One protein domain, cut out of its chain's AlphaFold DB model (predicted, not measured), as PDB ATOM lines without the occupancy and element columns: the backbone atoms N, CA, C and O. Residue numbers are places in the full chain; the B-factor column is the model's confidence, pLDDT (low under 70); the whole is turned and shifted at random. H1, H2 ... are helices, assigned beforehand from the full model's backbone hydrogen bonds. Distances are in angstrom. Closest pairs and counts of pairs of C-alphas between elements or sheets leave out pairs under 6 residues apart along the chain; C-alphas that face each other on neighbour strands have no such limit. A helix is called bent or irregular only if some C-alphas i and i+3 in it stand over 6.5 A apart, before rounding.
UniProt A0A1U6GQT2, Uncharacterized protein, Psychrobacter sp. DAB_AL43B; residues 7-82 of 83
ATOM      1  N   GLU A   7      74.286 -28.097 101.070       48.09
ATOM      2  CA  GLU A   7      74.571 -28.169 102.518       48.09
ATOM      3  C   GLU A   7      73.446 -27.585 103.399       48.09
ATOM      4  O   GLU A   7      73.140 -28.126 104.465       48.09
ATOM      5  N   ASP A   8      72.747 -26.549 102.919       51.66
ATOM      6  CA  ASP A   8      71.605 -25.954 103.632       51.66
ATOM      7  C   ASP A   8      70.371 -26.873 103.660       51.66
ATOM      8  O   ASP A   8      69.495 -26.729 104.516       51.66
ATOM      9  N   ASN A   9      70.270 -27.811 102.713       46.81
ATOM     10  CA  ASN A   9      69.099 -28.675 102.570       46.81
ATOM     11  C   ASN A   9      69.212 -29.923 103.457       46.81
ATOM     12  O   ASN A   9      68.229 -30.351 104.055       46.81
ATOM     13  N   GLU A  10      70.420 -30.465 103.613       51.12
ATOM     14  CA  GLU A  10      70.661 -31.639 104.458       51.12
ATOM     15  C   GLU A  10      70.507 -31.293 105.948       51.12
ATOM     16  O   GLU A  10      69.756 -31.965 106.658       51.12
ATOM     17  N   SER A  11      71.075 -30.156 106.375       54.19
ATOM     18  CA  SER A  11      70.942 -29.622 107.742       54.19
ATOM     19  C   SER A  11      69.495 -29.267 108.104       54.19
ATOM     20  O   SER A  11      69.047 -29.526 109.223       54.19
ATOM     21  N   ASN A  12      68.730 -28.707 107.159       52.09
ATOM     22  CA  ASN A  12      67.301 -28.466 107.363       52.09
ATOM     23  C   ASN A  12      66.505 -29.772 107.411       52.09
ATOM     24  O   ASN A  12      65.567 -29.871 108.197       52.09
ATOM     25  N   SER A  13      66.876 -30.780 106.617       52.03
ATOM     26  CA  SER A  13      66.207 -32.084 106.651       52.03
ATOM     27  C   SER A  13      66.445 -32.810 107.978       52.03
ATOM     28  O   SER A  13      65.500 -33.332 108.560       52.03
ATOM     29  N   GLU A  14      67.663 -32.773 108.524       57.19
ATOM     30  CA  GLU A  14      67.997 -33.388 109.812       57.19
ATOM     31  C   GLU A  14      67.379 -32.629 110.997       57.19
ATOM     32  O   GLU A  14      66.911 -33.240 111.964       57.19
ATOM     33  N   PHE A  15      67.303 -31.296 110.905       57.06
ATOM     34  CA  PHE A  15      66.558 -30.470 111.851       57.06
ATOM     35  C   PHE A  15      65.067 -30.830 111.838       57.06
ATOM     36  O   PHE A  15      64.508 -31.127 112.891       57.06
ATOM     37  N   LEU A  16      64.438 -30.878 110.658       56.84
ATOM     38  CA  LEU A  16      63.013 -31.192 110.509       56.84
ATOM     39  C   LEU A  16      62.678 -32.642 110.885       56.84
ATOM     40  O   LEU A  16      61.623 -32.876 111.468       56.84
ATOM     41  N   ASN A  17      63.580 -33.597 110.636       64.56
ATOM     42  CA  ASN A  17      63.393 -35.009 110.991       64.56
ATOM     43  C   ASN A  17      63.363 -35.260 112.508       64.56
ATOM     44  O   ASN A  17      62.861 -36.293 112.945       64.56
ATOM     45  N   ASN A  18      63.873 -34.325 113.313       80.00
ATOM     46  CA  ASN A  18      63.933 -34.450 114.770       80.00
ATOM     47  C   ASN A  18      62.905 -33.576 115.507       80.00
ATOM     48  O   ASN A  18      62.864 -33.596 116.738       80.00
ATOM     49  N   VAL A  19      62.072 -32.816 114.792       88.44
ATOM     50  CA  VAL A  19      60.997 -32.014 115.389       88.44
ATOM     51  C   VAL A  19      59.788 -32.904 115.689       88.44
ATOM     52  O   VAL A  19      59.199 -33.509 114.800       88.44
ATOM     53  N   LYS A  20      59.384 -32.947 116.960       91.94
ATOM     54  CA  LYS A  20      58.288 -33.784 117.472       91.94
ATOM     55  C   LYS A  20      56.946 -33.052 117.614       91.94
ATOM     56  O   LYS A  20      55.957 -33.674 117.995       91.94
ATOM     57  N   VAL A  21      56.898 -31.738 117.384       90.62
ATOM     58  CA  VAL A  21      55.699 -30.896 117.579       90.62
ATOM     59  C   VAL A  21      55.449 -29.986 116.373       90.62
ATOM     60  O   VAL A  21      56.310 -29.826 115.514       90.62
ATOM     61  N   SER A  22      54.262 -29.385 116.281       92.62
ATOM     62  CA  SER A  22      53.914 -28.524 115.145       92.62
ATOM     63  C   SER A  22      54.719 -27.217 115.126       92.62
ATOM     64  O   SER A  22      55.155 -26.712 116.160       92.62
ATOM     65  N   GLN A  23      54.852 -26.610 113.944       91.50
ATOM     66  CA  GLN A  23      55.476 -25.287 113.797       91.50
ATOM     67  C   GLN A  23      54.735 -24.194 114.587       91.50
ATOM     68  O   GLN A  23      55.359 -23.274 115.112       91.50
ATOM     69  N   GLU A  24      53.410 -24.315 114.722       93.94
ATOM     70  CA  GLU A  24      52.603 -23.411 115.549       93.94
ATOM     71  C   GLU A  24      52.987 -23.515 117.034       93.94
ATOM     72  O   GLU A  24      53.138 -22.500 117.715       93.94
ATOM     73  N   GLU A  25      53.198 -24.733 117.530       94.00
ATOM     74  CA  GLU A  25      53.633 -24.974 118.905       94.00
ATOM     75  C   GLU A  25      55.053 -24.440 119.147       94.00
ATOM     76  O   GLU A  25      55.297 -23.773 120.152       94.00
ATOM     77  N   ILE A  26      55.974 -24.626 118.198       93.69
ATOM     78  CA  ILE A  26      57.326 -24.040 118.257       93.69
ATOM     79  C   ILE A  26      57.252 -22.513 118.341       93.69
ATOM     80  O   ILE A  26      57.931 -21.897 119.164       93.69
ATOM     81  N   ALA A  27      56.400 -21.879 117.530       93.06
ATOM     82  CA  ALA A  27      56.222 -20.431 117.563       93.06
ATOM     83  C   ALA A  27      55.716 -19.950 118.935       93.06
ATOM     84  O   ALA A  27      56.274 -19.002 119.497       93.06
ATOM     85  N   LYS A  28      54.724 -20.640 119.518       93.62
ATOM     86  CA  LYS A  28      54.223 -20.353 120.875       93.62
ATOM     87  C   LYS A  28      55.330 -20.488 121.918       93.62
ATOM     88  O   LYS A  28      55.533 -19.572 122.716       93.62
ATOM     89  N   ARG A  29      56.094 -21.583 121.878       93.56
ATOM     90  CA  ARG A  29      57.210 -21.829 122.801       93.56
ATOM     91  C   ARG A  29      58.299 -20.768 122.687       93.56
ATOM     92  O   ARG A  29      58.757 -20.284 123.714       93.56
ATOM     93  N   ARG A  30      58.678 -20.346 121.476       92.06
ATOM     94  CA  ARG A  30      59.666 -19.272 121.257       92.06
ATOM     95  C   ARG A  30      59.206 -17.934 121.837       92.06
ATOM     96  O   ARG A  30      60.005 -17.243 122.470       92.06
ATOM     97  N   ILE A  31      57.929 -17.577 121.658       89.81
ATOM     98  CA  ILE A  31      57.348 -16.350 122.229       89.81
ATOM     99  C   ILE A  31      57.391 -16.407 123.757       89.81
ATOM    100  O   ILE A  31      57.898 -15.478 124.388       89.81
ATOM    101  N   LEU A  32      56.914 -17.506 124.347       85.50
ATOM    102  CA  LEU A  32      56.926 -17.705 125.796       85.50
ATOM    103  C   LEU A  32      58.350 -17.693 126.348       85.50
ATOM    104  O   LEU A  32      58.619 -16.993 127.316       85.50
ATOM    105  N   HIS A  33      59.282 -18.394 125.706       85.06
ATOM    106  CA  HIS A  33      60.682 -18.435 126.113       85.06
ATOM    107  C   HIS A  33      61.319 -17.042 126.088       85.06
ATOM    108  O   HIS A  33      61.948 -16.639 127.062       85.06
ATOM    109  N   LYS A  34      61.093 -16.252 125.030       83.12
ATOM    110  CA  LYS A  34      61.557 -14.858 124.965       83.12
ATOM    111  C   LYS A  34      60.938 -14.001 126.073       83.12
ATOM    112  O   LYS A  34      61.639 -13.183 126.662       83.12
ATOM    113  N   HIS A  35      59.648 -14.183 126.353       80.00
ATOM    114  CA  HIS A  35      58.956 -13.447 127.408       80.00
ATOM    115  C   HIS A  35      59.496 -13.798 128.797       80.00
ATOM    116  O   HIS A  35      59.784 -12.896 129.571       80.00
ATOM    117  N   VAL A  36      59.699 -15.085 129.080       76.06
ATOM    118  CA  VAL A  36      60.278 -15.593 130.330       76.06
ATOM    119  C   VAL A  36      61.718 -15.101 130.510       76.06
ATOM    120  O   VAL A  36      62.070 -14.619 131.581       76.06
ATOM    121  N   LEU A  37      62.549 -15.139 129.461       71.62
ATOM    122  CA  LEU A  37      63.907 -14.592 129.538       71.62
ATOM    123  C   LEU A  37      63.907 -13.065 129.749       71.62
ATOM    124  O   LEU A  37      64.719 -12.532 130.500       71.62
ATOM    125  N   GLY A  38      62.980 -12.350 129.109       67.19
ATOM    126  CA  GLY A  38      62.832 -10.907 129.286       67.19
ATOM    127  C   GLY A  38      62.295 -10.514 130.666       67.19
ATOM    128  O   GLY A  38      62.726  -9.503 131.214       67.19
ATOM    129  N   SER A  39      61.381 -11.302 131.240       64.94
ATOM    130  CA  SER A  39      60.702 -10.989 132.504       64.94
ATOM    131  C   SER A  39      61.518 -11.344 133.742       64.94
ATOM    132  O   SER A  39      61.433 -10.637 134.741       64.94
ATOM    133  N   ILE A  40      62.345 -12.393 133.684       58.25
ATOM    134  CA  ILE A  40      63.216 -12.768 134.807       58.25
ATOM    135  C   ILE A  40      64.439 -11.827 134.895       58.25
ATOM    136  O   ILE A  40      65.217 -11.902 135.842       58.25
ATOM    137  N   GLY A  41      64.638 -10.916 133.931       53.59
ATOM    138  CA  GLY A  41      65.850 -10.091 133.892       53.59
ATOM    139  C   GLY A  41      67.113 -10.952 133.781       53.59
ATOM    140  O   GLY A  41      68.190 -10.537 134.200       53.59
ATOM    141  N   VAL A  42      66.991 -12.164 133.219       52.19
ATOM    142  CA  VAL A  42      68.086 -13.121 132.983       52.19
ATOM    143  C   VAL A  42      68.977 -12.681 131.816       52.19
ATOM    144  O   VAL A  42      69.425 -13.504 131.021       52.19
ATOM    145  N   GLY A  43      69.279 -11.385 131.722       49.47
ATOM    146  CA  GLY A  43      70.508 -10.973 131.046       49.47
ATOM    147  C   GLY A  43      71.708 -11.733 131.626       49.47
ATOM    148  O   GLY A  43      72.576 -12.139 130.864       49.47
ATOM    149  N   ASP A  44      71.660 -12.038 132.935       51.44
ATOM    150  CA  ASP A  44      72.785 -12.603 133.692       51.44
ATOM    151  C   ASP A  44      72.450 -13.759 134.661       51.44
ATOM    152  O   ASP A  44      73.348 -14.248 135.346       51.44
ATOM    153  N   SER A  45      71.198 -14.233 134.773       52.88
ATOM    154  CA  SER A  45      70.941 -15.358 135.694       52.88
ATOM    155  C   SER A  45      71.438 -16.664 135.068       52.88
ATOM    156  O   SER A  45      71.029 -16.998 133.948       52.88
ATOM    157  N   PRO A  46      72.318 -17.414 135.752       59.88
ATOM    158  CA  PRO A  46      73.029 -18.525 135.153       59.88
ATOM    159  C   PRO A  46      72.093 -19.727 135.031       59.88
ATOM    160  O   PRO A  46      72.052 -20.608 135.890       59.88
ATOM    161  N   ILE A  47      71.354 -19.804 133.922       65.62
ATOM    162  CA  ILE A  47      70.928 -21.108 133.416       65.62
ATOM    163  C   ILE A  47      72.217 -21.911 133.265       65.62
ATOM    164  O   ILE A  47      73.124 -21.474 132.556       65.62
ATOM    165  N   ASN A  48      72.307 -23.050 133.957       74.12
ATOM    166  CA  ASN A  48      73.478 -23.911 133.880       74.12
ATOM    167  C   ASN A  48      73.806 -24.149 132.390       74.12
ATOM    168  O   ASN A  48      72.967 -24.701 131.669       74.12
ATOM    169  N   PRO A  49      74.983 -23.713 131.900       79.38
ATOM    170  CA  PRO A  49      75.299 -23.764 130.475       79.38
ATOM    171  C   PRO A  49      75.221 -25.195 129.936       79.38
ATOM    172  O   PRO A  49      74.819 -25.406 128.793       79.38
ATOM    173  N   ASN A  50      75.486 -26.179 130.796       81.00
ATOM    174  CA  ASN A  50      75.436 -27.588 130.450       81.00
ATOM    175  C   ASN A  50      74.011 -28.128 130.289       81.00
ATOM    176  O   ASN A  50      73.840 -29.142 129.626       81.00
ATOM    177  N   THR A  51      72.979 -27.478 130.839       86.56
ATOM    178  CA  THR A  51      71.571 -27.891 130.666       86.56
ATOM    179  C   THR A  51      70.779 -26.967 129.746       86.56
ATOM    180  O   THR A  51      69.669 -27.309 129.344       86.56
ATOM    181  N   ARG A  52      71.356 -25.828 129.338       85.88
ATOM    182  CA  ARG A  52      70.727 -24.857 128.429       85.88
ATOM    183  C   ARG A  52      70.235 -25.488 127.124       85.88
ATOM    184  O   ARG A  52      69.166 -25.127 126.638       85.88
ATOM    185  N   HIS A  53      70.986 -26.444 126.579       87.25
ATOM    186  CA  HIS A  53      70.607 -27.138 125.348       87.25
ATOM    187  C   HIS A  53      69.277 -27.901 125.487       87.25
ATOM    188  O   HIS A  53      68.496 -27.904 124.547       87.25
ATOM    189  N   ILE A  54      68.952 -28.438 126.673       90.06
ATOM    190  CA  ILE A  54      67.695 -29.162 126.930       90.06
ATOM    191  C   ILE A  54      66.488 -28.222 126.774       90.06
ATOM    192  O   ILE A  54      65.474 -28.591 126.184       90.06
ATOM    193  N   PHE A  55      66.595 -26.985 127.265       88.69
ATOM    194  CA  PHE A  55      65.528 -25.992 127.117       88.69
ATOM    195  C   PHE A  55      65.396 -25.512 125.671       88.69
ATOM    196  O   PHE A  55      64.279 -25.398 125.169       88.69
ATOM    197  N   ASN A  56      66.518 -25.294 124.977       89.00
ATOM    198  CA  ASN A  56      66.501 -24.955 123.554       89.00
ATOM    199  C   ASN A  56      65.855 -26.075 122.727       89.00
ATOM    200  O   ASN A  56      65.011 -25.795 121.885       89.00
ATOM    201  N   ASP A  57      66.177 -27.339 123.006       91.94
ATOM    202  CA  ASP A  57      65.586 -28.493 122.326       91.94
ATOM    203  C   ASP A  57      64.073 -28.592 122.560       91.94
ATOM    204  O   ASP A  57      63.332 -28.974 121.656       91.94
ATOM    205  N   PHE A  58      63.579 -28.207 123.740       92.94
ATOM    206  CA  PHE A  58      62.141 -28.099 123.998       92.94
ATOM    207  C   PHE A  58      61.486 -26.959 123.215       92.94
ATOM    208  O   PHE A  58      60.429 -27.156 122.610       92.94
ATOM    209  N   VAL A  59      62.109 -25.778 123.193       92.12
ATOM    210  CA  VAL A  59      61.606 -24.608 122.457       92.12
ATOM    211  C   VAL A  59      61.557 -24.874 120.954       92.12
ATOM    212  O   VAL A  59      60.565 -24.551 120.308       92.12
ATOM    213  N   GLU A  60      62.591 -25.521 120.425       92.31
ATOM    214  CA  GLU A  60      62.729 -25.896 119.016       92.31
ATOM    215  C   GLU A  60      61.963 -27.178 118.658       92.31
ATOM    216  O   GLU A  60      62.027 -27.655 117.529       92.31
ATOM    217  N   GLY A  61      61.223 -27.751 119.612       92.06
ATOM    218  CA  GLY A  61      60.328 -28.873 119.358       92.06
ATOM    219  C   GLY A  61      61.004 -30.235 119.210       92.06
ATOM    220  O   GLY A  61      60.315 -31.207 118.919       92.06
ATOM    221  N   ARG A  62      62.318 -30.343 119.445       93.69
ATOM    222  CA  ARG A  62      63.048 -31.626 119.493       93.69
ATOM    223  C   ARG A  62      62.685 -32.453 120.729       93.69
ATOM    224  O   ARG A  62      62.764 -33.681 120.717       93.69
ATOM    225  N   ILE A  63      62.253 -31.778 121.794       93.88
ATOM    226  CA  ILE A  63      61.637 -32.381 122.977       93.88
ATOM    227  C   ILE A  63      60.147 -32.041 122.985       93.88
ATOM    228  O   ILE A  63      59.753 -30.872 122.939       93.88
ATOM    229  N   ALA A  64      59.305 -33.070 123.045       92.19
ATOM    230  CA  ALA A  64      57.862 -32.894 122.906       92.19
ATOM    231  C   ALA A  64      57.213 -32.362 124.190       92.19
ATOM    232  O   ALA A  64      56.326 -31.509 124.119       92.19
ATOM    233  N   THR A  65      57.662 -32.841 125.354       93.00
ATOM    234  CA  THR A  65      56.972 -32.660 126.639       93.00
ATOM    235  C   THR A  65      57.896 -32.125 127.732       93.00
ATOM    236  O   THR A  65      59.116 -32.270 127.682       93.00
ATOM    237  N   THR A  66      57.300 -31.522 128.761       91.12
ATOM    238  CA  THR A  66      58.016 -31.077 129.966       91.12
ATOM    239  C   THR A  66      58.563 -32.241 130.788       91.12
ATOM    240  O   THR A  66      59.582 -32.082 131.455       91.12
ATOM    241  N   GLU A  67      57.943 -33.421 130.710       95.31
ATOM    242  CA  GLU A  67      58.449 -34.609 131.401       95.31
ATOM    243  C   GLU A  67      59.741 -35.126 130.771       95.31
ATOM    244  O   GLU A  67      60.690 -35.404 131.497       95.31
ATOM    245  N   GLU A  68      59.859 -35.123 129.437       92.81
ATOM    246  CA  GLU A  68      61.132 -35.432 128.768       92.81
ATOM    247  C   GLU A  68      62.240 -34.429 129.167       92.81
ATOM    248  O   GLU A  68      63.396 -34.816 129.366       92.81
ATOM    249  N   VAL A  69      61.903 -33.138 129.323       92.06
ATOM    250  CA  VAL A  69      62.838 -32.120 129.850       92.06
ATOM    251  C   VAL A  69      63.280 -32.485 131.267       92.06
ATOM    252  O   VAL A  69      64.476 -32.493 131.564       92.06
ATOM    253  N   ARG A  70      62.325 -32.817 132.141       92.94
ATOM    254  CA  ARG A  70      62.581 -33.183 133.536       92.94
ATOM    255  C   ARG A  70      63.460 -34.425 133.643       92.94
ATOM    256  O   ARG A  70      64.422 -34.410 134.406       92.94
ATOM    257  N   GLU A  71      63.177 -35.472 132.877       93.44
ATOM    258  CA  GLU A  71      63.970 -36.703 132.854       93.44
ATOM    259  C   GLU A  71      65.413 -36.445 132.412       93.44
ATOM    260  O   GLU A  71      66.351 -36.928 133.050       93.44
ATOM    261  N   LYS A  72      65.618 -35.630 131.367       91.69
ATOM    262  CA  LYS A  72      66.962 -35.241 130.908       91.69
ATOM    263  C   LYS A  72      67.722 -34.436 131.964       91.69
ATOM    264  O   LYS A  72      68.906 -34.693 132.174       91.69
ATOM    265  N   LEU A  73      67.050 -33.517 132.661       91.19
ATOM    266  CA  LEU A  73      67.646 -32.766 133.770       91.19
ATOM    267  C   LEU A  73      68.013 -33.688 134.939       91.19
ATOM    268  O   LEU A  73      69.135 -33.617 135.437       91.19
ATOM    269  N   ILE A  74      67.105 -34.581 135.349       91.69
ATOM    270  CA  ILE A  74      67.361 -35.570 136.406       91.69
ATOM    271  C   ILE A  74      68.561 -36.433 136.029       91.69
ATOM    272  O   ILE A  74      69.463 -36.594 136.848       91.69
ATOM    273  N   LYS A  75      68.610 -36.951 134.798       89.56
ATOM    274  CA  LYS A  75      69.734 -37.753 134.309       89.56
ATOM    275  C   LYS A  75      71.052 -36.986 134.406       89.56
ATOM    276  O   LYS A  75      72.007 -37.519 134.961       89.56
ATOM    277  N   TYR A  76      71.086 -35.739 133.934       88.31
ATOM    278  CA  TYR A  76      72.281 -34.895 133.984       88.31
ATOM    279  C   TYR A  76      72.766 -34.661 135.425       88.31
ATOM    280  O   TYR A  76      73.916 -34.937 135.756       88.31
ATOM    281  N   TYR A  77      71.882 -34.225 136.325       86.06
ATOM    282  CA  TYR A  77      72.265 -33.949 137.715       86.06
ATOM    283  C   TYR A  77      72.522 -35.212 138.549       86.06
ATOM    284  O   TYR A  77      73.251 -35.151 139.537       86.06
ATOM    285  N   SER A  78      71.964 -36.359 138.157       86.56
ATOM    286  CA  SER A  78      72.265 -37.645 138.801       86.56
ATOM    287  C   SER A  78      73.651 -38.166 138.425       86.56
ATOM    288  O   SER A  78      74.254 -38.876 139.218       86.56
ATOM    289  N   GLN A  79      74.168 -37.805 137.245       79.50
ATOM    290  CA  GLN A  79      75.540 -38.126 136.839       79.50
ATOM    291  C   GLN A  79      76.562 -37.298 137.627       79.50
ATOM    292  O   GLN A  79      77.517 -37.870 138.133       79.50
ATOM    293  N   ILE A  80      76.305 -35.999 137.830       69.81
ATOM    294  CA  ILE A  80      77.184 -35.121 138.629       69.81
ATOM    295  C   ILE A  80      77.294 -35.583 140.090       69.81
ATOM    296  O   ILE A  80      78.321 -35.399 140.724       69.81
ATOM    297  N   LYS A  81      76.238 -36.181 140.654       60.47
ATOM    298  CA  LYS A  81      76.257 -36.675 142.043       60.47
ATOM    299  C   LYS A  81      77.134 -37.914 142.268       60.47
ATOM    300  O   LYS A  81      77.339 -38.269 143.425       60.47
ATOM    301  N   ASN A  82      77.580 -38.573 141.201       53.12
ATOM    302  CA  ASN A  82      78.345 -39.819 141.262       53.12
ATOM    303  C   ASN A  82      79.826 -39.641 140.854       53.12
ATOM    304  O   ASN A  82      80.512 -40.650 140.696       53.12
TER     305      ASN A  82
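Overview. This is residues 7 to 82 of the 83 residues of an uncharacterized protein of Psychrobacter sp. DAB_AL43B (UniProt A0A1U6GQT2). H1 sticks out as an arm with residues 7 to 14, ahead of a loose body in which H2, H3 and H4 fold back and forth. H3 lies between the other two: H4 runs back beside it, while H2 meets it with residues 26 to 33 alone and slants away, and residues 38 to 44 stick out beyond. The printed part has 76 residues with four named helices, H1 to H4 in order, and no named strand; the class is all helix. The whole is loose, with a radius of gyration of the C-alphas of 14.2 A and spans of 39 by 33 by 25 A.

Arrangement. H1, residues 7 to 17, touches no other helix. H2, residues 23 to 39, and H3, residues 49 to 59, touch and form a helical hairpin, running opposite ways at a steep tilt of 44 degrees. Their closest C-alphas are those of Arg 29 and Val 59, 5.2 A apart. H3 and H4, residues 66 to 80, touch and form another helical hairpin, opposite ways at a shallow tilt of 14 degrees. Their closest C-alphas, those of Ile 54 and Val 69, are 6.4 A apart. H2 and H4 are apart. Every O i to N i+4 pair is within hydrogen-bond range in H1, H2 and H4; in H3 it is 4 of 7.

Along the chain. H1 begins at C-alpha 7, (74.571, -28.169, 102.518), and measures 15.6 A from first to last C-alpha. H2 measures 24.1 A and H3 15.9 A. H3 is irregular: C-alphas 50 and 53 are 7.0 A apart. H4 measures 21.4 A and ends at C-alpha 80, (77.184, -35.121, 138.629).

Size, cuts and confidence. The two C-alphas farthest apart, those of Asn 9 and Asn 82, are 41.3 A apart. The printed part has no cut. The link from H1 to H2 is tight; those from H2 to H3 and from H3 to H4 are short. The mean pLDDT of the printed part is 78.5, with residues 7 to 17, 38 to 47 and 80 to 82 under 70.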